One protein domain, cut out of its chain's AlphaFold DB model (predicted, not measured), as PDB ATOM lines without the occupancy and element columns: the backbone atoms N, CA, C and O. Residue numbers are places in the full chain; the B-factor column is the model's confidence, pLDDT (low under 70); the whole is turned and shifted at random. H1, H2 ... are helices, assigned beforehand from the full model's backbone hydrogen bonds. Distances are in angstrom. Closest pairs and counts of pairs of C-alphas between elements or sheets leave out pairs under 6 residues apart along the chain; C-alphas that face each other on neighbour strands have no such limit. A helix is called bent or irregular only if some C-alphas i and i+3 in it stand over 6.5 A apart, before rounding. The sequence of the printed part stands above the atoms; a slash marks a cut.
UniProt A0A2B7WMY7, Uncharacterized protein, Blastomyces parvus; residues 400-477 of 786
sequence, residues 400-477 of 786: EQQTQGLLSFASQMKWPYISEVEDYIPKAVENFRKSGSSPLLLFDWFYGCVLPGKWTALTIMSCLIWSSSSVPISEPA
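Overview. This is residues 400 to 477 of the 786 residues of an uncharacterized protein of Blastomyces parvus (UniProt A0A2B7WMY7). What shape is this? H1 and H2 form a helical hairpin, side by side, and H4 crosses H1, with the short H3 packed on H4; residues 467 to 477, with no named element, fold back beside H4. What is it made of? The 78 printed residues hold four named helices, H1 to H4 in chain order, and no named strand: all helix. It is compact, with a radius of gyration of the C-alphas of 11.5 A, and rounded, spanning 31 by 27 by 24 A.

Along the chain. Where are the first helices? H1, residues 400 to 412, begins at C-alpha (-45.885, -0.240, 35.703) and is 18.3 A long; H2, residues 418 to 434, is 25.1 A long. Where are the others? H3 is residues 440 to 446; H4, residues 454 to 466, is 18.4 A long and ends at C-alpha (-40.176, 14.720, 26.442).

Arrangement. What touches H1? H2 touches it with residues 418 to 425 alone, at a shallow tilt of 15 degrees, opposite ways; the closest C-alphas, of Ala 410 and Ile 418, are 6.3 A apart. H4 touches it about perpendicular, at 84 degrees, the closest C-alphas, of Leu 406 and Ile 460, 6.9 A apart. How does H3 stand to H4? They touch about perpendicular, at 79 degrees, the closest C-alphas, of Leu 442 and Cys 463, 5.4 A apart. How do the backbones run? In H1, H3 and H4 every O i to N i+4 pair is within hydrogen-bond range, in H2 11 of 13; H2 has a kink of 26 degrees near residue 425 and is only just irregular, C-alphas 423 and 426 being 6.6 A apart.

Size, cuts and confidence. How far does it reach? The two C-alphas farthest apart, of Lys 414 and Ser 435, are 32.3 A apart. Is it continuous and confident? The printed part has no cut and no long link between helices; pLDDT is under 70 at residues 435 to 438 and 451 to 454.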
ATOM      1  N   GLU A 400     -45.605   0.662  36.829       85.12
ATOM      2  CA  GLU A 400     -45.885  -0.240  35.703       85.12
ATOM      3  C   GLU A 400     -47.185   0.144  34.989       85.12
ATOM      4  O   GLU A 400     -47.204   0.286  33.764       85.12
ATOM      5  N   GLN A 401     -48.247   0.413  35.754       86.56
ATOM      6  CA  GLN A 401     -49.537   0.839  35.218       86.56
ATOM      7  C   GLN A 401     -49.427   2.175  34.471       86.56
ATOM      8  O   GLN A 401     -49.995   2.326  33.392       86.56
ATOM      9  N   GLN A 402     -48.669   3.134  35.008       87.38
ATOM     10  CA  GLN A 402     -48.463   4.449  34.394       87.38
ATOM     11  C   GLN A 402     -47.615   4.355  33.124       87.38
ATOM     12  O   GLN A 402     -47.892   5.034  32.132       87.38
ATOM     13  N   THR A 403     -46.628   3.459  33.105       88.56
ATOM     14  CA  THR A 403     -45.843   3.151  31.903       88.56
ATOM     15  C   THR A 403     -46.736   2.590  30.796       88.56
ATOM     16  O   THR A 403     -46.749   3.108  29.678       88.56
ATOM     17  N   GLN A 404     -47.552   1.580  31.113       86.25
ATOM     18  CA  GLN A 404     -48.491   0.994  30.157       86.25
ATOM     19  C   GLN A 404     -49.562   2.000  29.710       86.25
ATOM     20  O   GLN A 404     -49.920   2.043  28.531       86.25
ATOM     21  N   GLY A 405     -50.053   2.831  30.632       87.19
ATOM     22  CA  GLY A 405     -51.027   3.885  30.362       87.19
ATOM     23  C   GLY A 405     -50.508   4.912  29.358       87.19
ATOM     24  O   GLY A 405     -51.217   5.240  28.407       87.19
ATOM     25  N   LEU A 406     -49.256   5.356  29.507       88.50
ATOM     26  CA  LEU A 406     -48.628   6.302  28.580       88.50
ATOM     27  C   LEU A 406     -48.459   5.710  27.176       88.50
ATOM     28  O   LEU A 406     -48.795   6.366  26.192       88.50
ATOM     29  N   LEU A 407     -47.997   4.458  27.076       89.88
ATOM     30  CA  LEU A 407     -47.842   3.764  25.792       89.88
ATOM     31  C   LEU A 407     -49.196   3.518  25.108       89.88
ATOM     32  O   LEU A 407     -49.349   3.757  23.909       89.88
ATOM     33  N   SER A 408     -50.213   3.107  25.873       88.12
ATOM     34  CA  SER A 408     -51.578   2.946  25.361       88.12
ATOM     35  C   SER A 408     -52.147   4.274  24.865       88.12
ATOM     36  O   SER A 408     -52.730   4.334  23.780       88.12
ATOM     37  N   PHE A 409     -51.930   5.355  25.617       88.88
ATOM     38  CA  PHE A 409     -52.335   6.697  25.221       88.88
ATOM     39  C   PHE A 409     -51.644   7.135  23.922       88.88
ATOM     40  O   PHE A 409     -52.334   7.544  22.988       88.88
ATOM     41  N   ALA A 410     -50.320   6.968  23.813       91.19
ATOM     42  CA  ALA A 410     -49.556   7.274  22.601       91.19
ATOM     43  C   ALA A 410     -50.104   6.526  21.374       91.19
ATOM     44  O   ALA A 410     -50.349   7.126  20.325       91.19
ATOM     45  N   SER A 411     -50.369   5.226  21.527       89.81
ATOM     46  CA  SER A 411     -50.931   4.377  20.474       89.81
ATOM     47  C   SER A 411     -52.331   4.832  20.050       89.81
ATOM     48  O   SER A 411     -52.609   5.011  18.860       89.81
ATOM     49  N   GLN A 412     -53.221   5.098  21.010       86.56
ATOM     50  CA  GLN A 412     -54.590   5.523  20.721       86.56
ATOM     51  C   GLN A 412     -54.670   6.922  20.101       86.56
ATOM     52  O   GLN A 412     -55.511   7.139  19.223       86.56
ATOM     53  N   MET A 413     -53.778   7.830  20.508       85.38
ATOM     54  CA  MET A 413     -53.597   9.160  19.913       85.38
ATOM     55  C   MET A 413     -52.906   9.127  18.549       85.38
ATOM     56  O   MET A 413     -52.775  10.175  17.912       85.38
ATOM     57  N   LYS A 414     -52.458   7.947  18.093       89.25
ATOM     58  CA  LYS A 414     -51.646   7.775  16.881       89.25
ATOM     59  C   LYS A 414     -50.453   8.733  16.886       89.25
ATOM     60  O   LYS A 414     -50.243   9.488  15.936       89.25
ATOM     61  N   TRP A 415     -49.736   8.753  18.009       92.75
ATOM     62  CA  TRP A 415     -48.553   9.583  18.184       92.75
ATOM     63  C   TRP A 415     -47.513   9.243  17.105       92.75
ATOM     64  O   TRP A 415     -47.213   8.061  16.922       92.75
ATOM     65  N   PRO A 416     -46.964  10.230  16.371       92.69
ATOM     66  CA  PRO A 416     -46.146   9.948  15.195       92.69
ATOM     67  C   PRO A 416     -44.757   9.412  15.568       92.69
ATOM     68  O   PRO A 416     -44.150   8.702  14.776       92.69
ATOM     69  N   TYR A 417     -44.288   9.697  16.788       94.38
ATOM     70  CA  TYR A 417     -42.975   9.296  17.306       94.38
ATOM     71  C   TYR A 417     -43.076   8.167  18.342       94.38
ATOM     72  O   TYR A 417     -42.305   8.118  19.295       94.38
ATOM     73  N   ILE A 418     -44.062   7.271  18.212       94.19
ATOM     74  CA  ILE A 418     -44.322   6.221  19.214       94.19
ATOM     75  C   ILE A 418     -43.106   5.322  19.482       94.19
ATOM     76  O   ILE A 418     -42.855   4.995  20.637       94.19
ATOM     77  N   SER A 419     -42.310   5.003  18.458       95.44
ATOM     78  CA  SER A 419     -41.093   4.195  18.612       95.44
ATOM     79  C   SER A 419     -40.058   4.860  19.521       95.44
ATOM     80  O   SER A 419     -39.395   4.188  20.301       95.44
ATOM     81  N   GLU A 420     -39.942   6.192  19.473       95.44
ATOM     82  CA  GLU A 420     -39.030   6.930  20.357       95.44
ATOM     83  C   GLU A 420     -39.496   6.864  21.813       95.44
ATOM     84  O   GLU A 420     -38.684   6.688  22.721       95.44
ATOM     85  N   VAL A 421     -40.814   6.938  22.029       94.38
ATOM     86  CA  VAL A 421     -41.417   6.796  23.358       94.38
ATOM     87  C   VAL A 421     -41.166   5.387  23.907       94.38
ATOM     88  O   VAL A 421     -40.753   5.244  25.058       94.38
ATOM     89  N   GLU A 422     -41.361   4.352  23.088       94.88
ATOM     90  CA  GLU A 422     -41.098   2.952  23.456       94.88
ATOM     91  C   GLU A 422     -39.625   2.712  23.835       94.88
ATOM     92  O   GLU A 422     -39.353   1.996  24.799       94.88
ATOM     93  N   ASP A 423     -38.683   3.376  23.160       94.12
ATOM     94  CA  ASP A 423     -37.245   3.279  23.441       94.12
ATOM     95  C   ASP A 423     -36.788   4.102  24.660       94.12
ATOM     96  O   ASP A 423     -35.798   3.762  25.325       94.12
ATOM     97  N   TYR A 424     -37.454   5.227  24.936       92.25
ATOM     98  CA  TYR A 424     -37.073   6.154  26.003       92.25
ATOM     99  C   TYR A 424     -37.607   5.729  27.373       92.25
ATOM    100  O   TYR A 424     -36.871   5.762  28.366       92.25
ATOM    101  N   ILE A 425     -38.873   5.310  27.447       91.44
ATOM    102  CA  ILE A 425     -39.559   5.072  28.723       91.44
ATOM    103  C   ILE A 425     -38.865   4.023  29.609       91.44
ATOM    104  O   ILE A 425     -38.686   4.310  30.796       91.44
ATOM    105  N   PRO A 426     -38.373   2.875  29.104       90.88
ATOM    106  CA  PRO A 426     -37.635   1.919  29.933       90.88
ATOM    107  C   PRO A 426     -36.388   2.526  30.596       90.88
ATOM    108  O   PRO A 426     -36.128   2.281  31.775       90.88
ATOM    109  N   LYS A 427     -35.651   3.382  29.871       89.38
ATOM    110  CA  LYS A 427     -34.464   4.087  30.391       89.38
ATOM    111  C   LYS A 427     -34.858   5.106  31.457       89.38
ATOM    112  O   LYS A 427     -34.202   5.213  32.492       89.38
ATOM    113  N   ALA A 428     -35.949   5.838  31.228       87.69
ATOM    114  CA  ALA A 428     -36.480   6.790  32.196       87.69
ATOM    115  C   ALA A 428     -36.941   6.099  33.490       87.69
ATOM    116  O   ALA A 428     -36.656   6.597  34.578       87.69
ATOM    117  N   VAL A 429     -37.572   4.926  33.385       87.88
ATOM    118  CA  VAL A 429     -37.975   4.088  34.525       87.88
ATOM    119  C   VAL A 429     -36.760   3.581  35.306       87.88
ATOM    120  O   VAL A 429     -36.758   3.613  36.537       87.88
ATOM    121  N   GLU A 430     -35.700   3.144  34.625       85.88
ATOM    122  CA  GLU A 430     -34.470   2.709  35.295       85.88
ATOM    123  C   GLU A 430     -33.784   3.865  36.038       85.88
ATOM    124  O   GLU A 430     -33.389   3.713  37.198       85.88
ATOM    125  N   ASN A 431     -33.714   5.044  35.415       82.06
ATOM    126  CA  ASN A 431     -33.186   6.255  36.048       82.06
ATOM    127  C   ASN A 431     -34.023   6.678  37.262       82.06
ATOM    128  O   ASN A 431     -33.472   7.036  38.306       82.06
ATOM    129  N   PHE A 432     -35.347   6.595  37.141       81.06
ATOM    130  CA  PHE A 432     -36.289   6.879  38.218       81.06
ATOM    131  C   PHE A 432     -36.087   5.949  39.422       81.06
ATOM    132  O   PHE A 432     -36.097   6.418  40.557       81.06
ATOM    133  N   ARG A 433     -35.817   4.655  39.197       79.31
ATOM    134  CA  ARG A 433     -35.556   3.682  40.274       79.31
ATOM    135  C   ARG A 433     -34.240   3.921  41.026       79.31
ATOM    136  O   ARG A 433     -34.156   3.567  42.196       79.31
ATOM    137  N   LYS A 434     -33.207   4.475  40.378       72.69
ATOM    138  CA  LYS A 434     -31.836   4.498  40.932       72.69
ATOM    139  C   LYS A 434     -31.485   5.695  41.822       72.69
ATOM    140  O   LYS A 434     -30.552   5.539  42.602       72.69
ATOM    141  N   SER A 435     -32.157   6.849  41.696       60.81
ATOM    142  CA  SER A 435     -32.039   8.100  42.514       60.81
ATOM    143  C   SER A 435     -32.228   9.406  41.703       60.81
ATOM    144  O   SER A 435     -32.171  10.489  42.275       60.81
ATOM    145  N   GLY A 436     -32.542   9.303  40.400       57.22
ATOM    146  CA  GLY A 436     -33.492  10.160  39.669       57.22
ATOM    147  C   GLY A 436     -33.126  11.609  39.311       57.22
ATOM    148  O   GLY A 436     -33.648  12.534  39.924       57.22
ATOM    149  N   SER A 437     -32.425  11.830  38.189       57.31
ATOM    150  CA  SER A 437     -32.673  13.022  37.355       57.31
ATOM    151  C   SER A 437     -33.690  12.656  36.268       57.31
ATOM    152  O   SER A 437     -33.359  11.952  35.313       57.31
ATOM    153  N   SER A 438     -34.936  13.091  36.416       65.94
ATOM    154  CA  SER A 438     -35.985  12.921  35.406       65.94
ATOM    155  C   SER A 438     -36.762  14.233  35.270       65.94
ATOM    156  O   SER A 438     -36.864  14.961  36.263       65.94
ATOM    157  N   PRO A 439     -37.297  14.571  34.082       73.81
ATOM    158  CA  PRO A 439     -38.196  15.710  33.939       73.81
ATOM    159  C   PRO A 439     -39.360  15.640  34.941       73.81
ATOM    160  O   PRO A 439     -39.963  14.585  35.139       73.81
ATOM    161  N   LEU A 440     -39.690  16.771  35.571       75.94
ATOM    162  CA  LEU A 440     -40.583  16.828  36.741       75.94
ATOM    163  C   LEU A 440     -41.973  16.216  36.497       75.94
ATOM    164  O   LEU A 440     -42.453  15.452  37.325       75.94
ATOM    165  N   LEU A 441     -42.604  16.483  35.349       79.56
ATOM    166  CA  LEU A 441     -43.926  15.912  35.041       79.56
ATOM    167  C   LEU A 441     -43.871  14.418  34.696       79.56
ATOM    168  O   LEU A 441     -44.844  13.704  34.916       79.56
ATOM    169  N   LEU A 442     -42.735  13.922  34.192       83.00
ATOM    170  CA  LEU A 442     -42.546  12.488  33.975       83.00
ATOM    171  C   LEU A 442     -42.409  11.757  35.314       83.00
ATOM    172  O   LEU A 442     -42.944  10.665  35.488       83.00
ATOM    173  N   PHE A 443     -41.765  12.403  36.285       79.81
ATOM    174  CA  PHE A 443     -41.723  11.932  37.661       79.81
ATOM    175  C   PHE A 443     -43.131  11.873  38.278       79.81
ATOM    176  O   PHE A 443     -43.501  10.840  38.832       79.81
ATOM    177  N   ASP A 444     -43.938  12.929  38.129       77.75
ATOM    178  CA  ASP A 444     -45.337  12.953  38.588       77.75
ATOM    179  C   ASP A 444     -46.182  11.843  37.980       77.75
ATOM    180  O   ASP A 444     -46.909  11.139  38.688       77.75
ATOM    181  N   TRP A 445     -46.033  11.653  36.670       84.31
ATOM    182  CA  TRP A 445     -46.697  10.586  35.945       84.31
ATOM    183  C   TRP A 445     -46.318   9.211  36.497       84.31
ATOM    184  O   TRP A 445     -47.196   8.415  36.815       84.31
ATOM    185  N   PHE A 446     -45.027   8.940  36.701       83.69
ATOM    186  CA  PHE A 446     -44.552   7.664  37.245       83.69
ATOM    187  C   PHE A 446     -44.996   7.396  38.683       83.69
ATOM    188  O   PHE A 446     -45.235   6.239  39.034       83.69
ATOM    189  N   TYR A 447     -45.162   8.429  39.509       77.06
ATOM    190  CA  TYR A 447     -45.788   8.302  40.828       77.06
ATOM    191  C   TYR A 447     -47.316   8.232  40.776       77.06
ATOM    192  O   TYR A 447     -47.943   8.094  41.820       77.06
ATOM    193  N   GLY A 448     -47.946   8.373  39.608       75.69
ATOM    194  CA  GLY A 448     -49.400   8.512  39.510       75.69
ATOM    195  C   GLY A 448     -49.935   9.682  40.342       75.69
ATOM    196  O   GLY A 448     -51.079   9.659  40.787       75.69
ATOM    197  N   CYS A 449     -49.092  10.679  40.598       74.38
ATOM    198  CA  CYS A 449     -49.411  11.869  41.368       74.38
ATOM    199  C   CYS A 449     -49.723  12.970  40.368       74.38
ATOM    200  O   CYS A 449     -48.933  13.887  40.174       74.38
ATOM    201  N   VAL A 450     -50.850  12.835  39.670       71.56
ATOM    202  CA  VAL A 450     -51.282  13.795  38.655       71.56
ATOM    203  C   VAL A 450     -52.700  14.217  38.970       71.56
ATOM    204  O   VAL A 450     -53.588  13.377  39.126       71.56
ATOM    205  N   LEU A 451     -52.922  15.531  39.060       66.94
ATOM    206  CA  LEU A 451     -54.267  16.040  39.260       66.94
ATOM    207  C   LEU A 451     -55.142  15.677  38.052       66.94
ATOM    208  O   LEU A 451     -54.726  15.828  36.897       66.94
ATOM    209  N   PRO A 452     -56.366  15.213  38.293       62.50
ATOM    210  CA  PRO A 452     -57.270  14.799  37.235       62.50
ATOM    211  C   PRO A 452     -57.797  15.998  36.412       62.50
ATOM    212  O   PRO A 452     -57.659  17.162  36.794       62.50
ATOM    213  N   GLY A 453     -58.371  15.735  35.232       62.03
ATOM    214  CA  GLY A 453     -58.882  16.777  34.326       62.03
ATOM    215  C   GLY A 453     -57.786  17.456  33.489       62.03
ATOM    216  O   GLY A 453     -56.954  16.775  32.881       62.03
ATOM    217  N   LYS A 454     -57.781  18.800  33.433       63.38
ATOM    218  CA  LYS A 454     -56.852  19.579  32.586       63.38
ATOM    219  C   LYS A 454     -55.376  19.272  32.840       63.38
ATOM    220  O   LYS A 454     -54.594  19.223  31.893       63.38
ATOM    221  N   TRP A 455     -55.014  19.019  34.095       70.62
ATOM    222  CA  TRP A 455     -53.638  18.744  34.495       70.62
ATOM    223  C   TRP A 455     -53.162  17.363  34.052       70.62
ATOM    224  O   TRP A 455     -52.038  17.245  33.579       70.62
ATOM    225  N   THR A 456     -54.028  16.346  34.091       74.94
ATOM    226  CA  THR A 456     -53.724  15.018  33.532       74.94
ATOM    227  C   THR A 456     -53.451  15.103  32.046       74.94
ATOM    228  O   THR A 456     -52.453  14.575  31.565       74.94
ATOM    229  N   ALA A 457     -54.308  15.816  31.322       74.25
ATOM    230  CA  ALA A 457     -54.169  15.973  29.887       74.25
ATOM    231  C   ALA A 457     -52.923  16.770  29.478       74.25
ATOM    232  O   ALA A 457     -52.339  16.491  28.434       74.25
ATOM    233  N   LEU A 458     -52.534  17.767  30.273       77.31
ATOM    234  CA  LEU A 458     -51.284  18.496  30.074       77.31
ATOM    235  C   LEU A 458     -50.082  17.592  30.371       77.31
ATOM    236  O   LEU A 458     -49.204  17.448  29.528       77.31
ATOM    237  N   THR A 459     -50.084  16.940  31.535       80.81
ATOM    238  CA  THR A 459     -48.994  16.077  32.009       80.81
ATOM    239  C   THR A 459     -48.707  14.956  31.022       80.81
ATOM    240  O   THR A 459     -47.569  14.807  30.589       80.81
ATOM    241  N   ILE A 460     -49.736  14.217  30.598       85.31
ATOM    242  CA  ILE A 460     -49.564  13.077  29.695       85.31
ATOM    243  C   ILE A 460     -49.001  13.506  28.332       85.31
ATOM    244  O   ILE A 460     -48.133  12.829  27.785       85.31
ATOM    245  N   MET A 461     -49.420  14.665  27.814       87.56
ATOM    246  CA  MET A 461     -48.875  15.210  26.568       87.56
ATOM    247  C   MET A 461     -47.438  15.700  26.735       87.56
ATOM    248  O   MET A 461     -46.610  15.430  25.870       87.56
ATOM    249  N   SER A 462     -47.110  16.364  27.846       88.44
ATOM    250  CA  SER A 462     -45.730  16.745  28.161       88.44
ATOM    251  C   SER A 462     -44.818  15.521  28.296       88.44
ATOM    252  O   SER A 462     -43.704  15.540  27.781       88.44
ATOM    253  N   CYS A 463     -45.299  14.429  28.898       90.38
ATOM    254  CA  CYS A 463     -44.564  13.166  28.961       90.38
ATOM    255  C   CYS A 463     -44.274  12.595  27.567       90.38
ATOM    256  O   CYS A 463     -43.148  12.164  27.327       90.38
ATOM    257  N   LEU A 464     -45.243  12.615  26.640       92.06
ATOM    258  CA  LEU A 464     -45.011  12.176  25.256       92.06
ATOM    259  C   LEU A 464     -43.976  13.041  24.540       92.06
ATOM    260  O   LEU A 464     -43.085  12.501  23.889       92.06
ATOM    261  N   ILE A 465     -44.084  14.364  24.682       91.69
ATOM    262  CA  ILE A 465     -43.155  15.325  24.079       91.69
ATOM    263  C   ILE A 465     -41.729  15.059  24.569       91.69
ATOM    264  O   ILE A 465     -40.842  14.836  23.756       91.69
ATOM    265  N   TRP A 466     -41.509  14.974  25.883       90.06
ATOM    266  CA  TRP A 466     -40.176  14.720  26.442       90.06
ATOM    267  C   TRP A 466     -39.625  13.328  26.158       90.06
ATOM    268  O   TRP A 466     -38.411  13.140  26.160       90.06
ATOM    269  N   SER A 467     -40.506  12.362  25.915       91.81
ATOM    270  CA  SER A 467     -40.109  11.014  25.507       91.81
ATOM    271  C   SER A 467     -39.856  10.905  23.998       91.81
ATOM    272  O   SER A 467     -39.515   9.826  23.526       91.81
ATOM    273  N   SER A 468     -40.025  11.995  23.241       93.25
ATOM    274  CA  SER A 468     -39.833  12.050  21.789       93.25
ATOM    275  C   SER A 468     -38.685  13.001  21.453       93.25
ATOM    276  O   SER A 468     -38.862  14.215  21.389       93.25
ATOM    277  N   SER A 469     -37.496  12.454  21.205       90.38
ATOM    278  CA  SER A 469     -36.298  13.220  20.830       90.38
ATOM    279  C   SER A 469     -36.462  14.078  19.568       90.38
ATOM    280  O   SER A 469     -35.830  15.127  19.456       90.38
ATOM    281  N   SER A 470     -37.339  13.670  18.647       90.19
ATOM    282  CA  SER A 470     -37.681  14.420  17.433       90.19
ATOM    283  C   SER A 470     -38.573  15.641  17.683       90.19
ATOM    284  O   SER A 470     -38.818  16.414  16.756       90.19
ATOM    285  N   VAL A 471     -39.074  15.837  18.908       90.50
ATOM    286  CA  VAL A 471     -39.838  17.025  19.304       90.50
ATOM    287  C   VAL A 471     -38.934  17.909  20.175       90.50
ATOM    288  O   VAL A 471     -38.805  17.648  21.368       90.50
ATOM    289  N   PRO A 472     -38.313  18.978  19.635       86.31
ATOM    290  CA  PRO A 472     -37.347  19.812  20.354       86.31
ATOM    291  C   PRO A 472     -38.010  20.782  21.355       86.31
ATOM    292  O   PRO A 472     -37.520  21.884  21.586       86.31
ATOM    293  N   ILE A 473     -39.126  20.383  21.969       86.25
ATOM    294  CA  ILE A 473     -39.826  21.142  23.006       86.25
ATOM    295  C   ILE A 473     -39.453  20.527  24.357       86.25
ATOM    296  O   ILE A 473     -39.897  19.439  24.714       86.25
ATOM    297  N   SER A 474     -38.612  21.225  25.115       75.69
ATOM    298  CA  SER A 474     -38.130  20.755  26.423       75.69
ATOM    299  C   SER A 474     -38.929  21.303  27.606       75.69
ATOM    300  O   SER A 474     -38.801  20.799  28.719       75.69
ATOM    301  N   GLU A 475     -39.804  22.278  27.386       79.69
ATOM    302  CA  GLU A 475     -40.648  22.868  28.424       79.69
ATOM    303  C   GLU A 475     -42.098  22.368  28.321       79.69
ATOM    304  O   GLU A 475     -42.548  22.008  27.232       79.69
ATOM    305  N   PRO A 476     -42.857  22.324  29.430       79.75
ATOM    306  CA  PRO A 476     -44.283  22.039  29.358       79.75
ATOM    307  C   PRO A 476     -45.037  23.193  28.684       79.75
ATOM    308  O   PRO A 476     -44.552  24.326  28.643       79.75
ATOM    309  N   ALA A 477     -46.255  22.923  28.204       81.50
ATOM    310  CA  ALA A 477     -47.070  23.965  27.591       81.50
ATOM    311  C   ALA A 477     -47.294  25.126  28.585       81.50
ATOM    312  O   ALA A 477     -47.714  24.860  29.717       81.50
TER     313      ALA A 477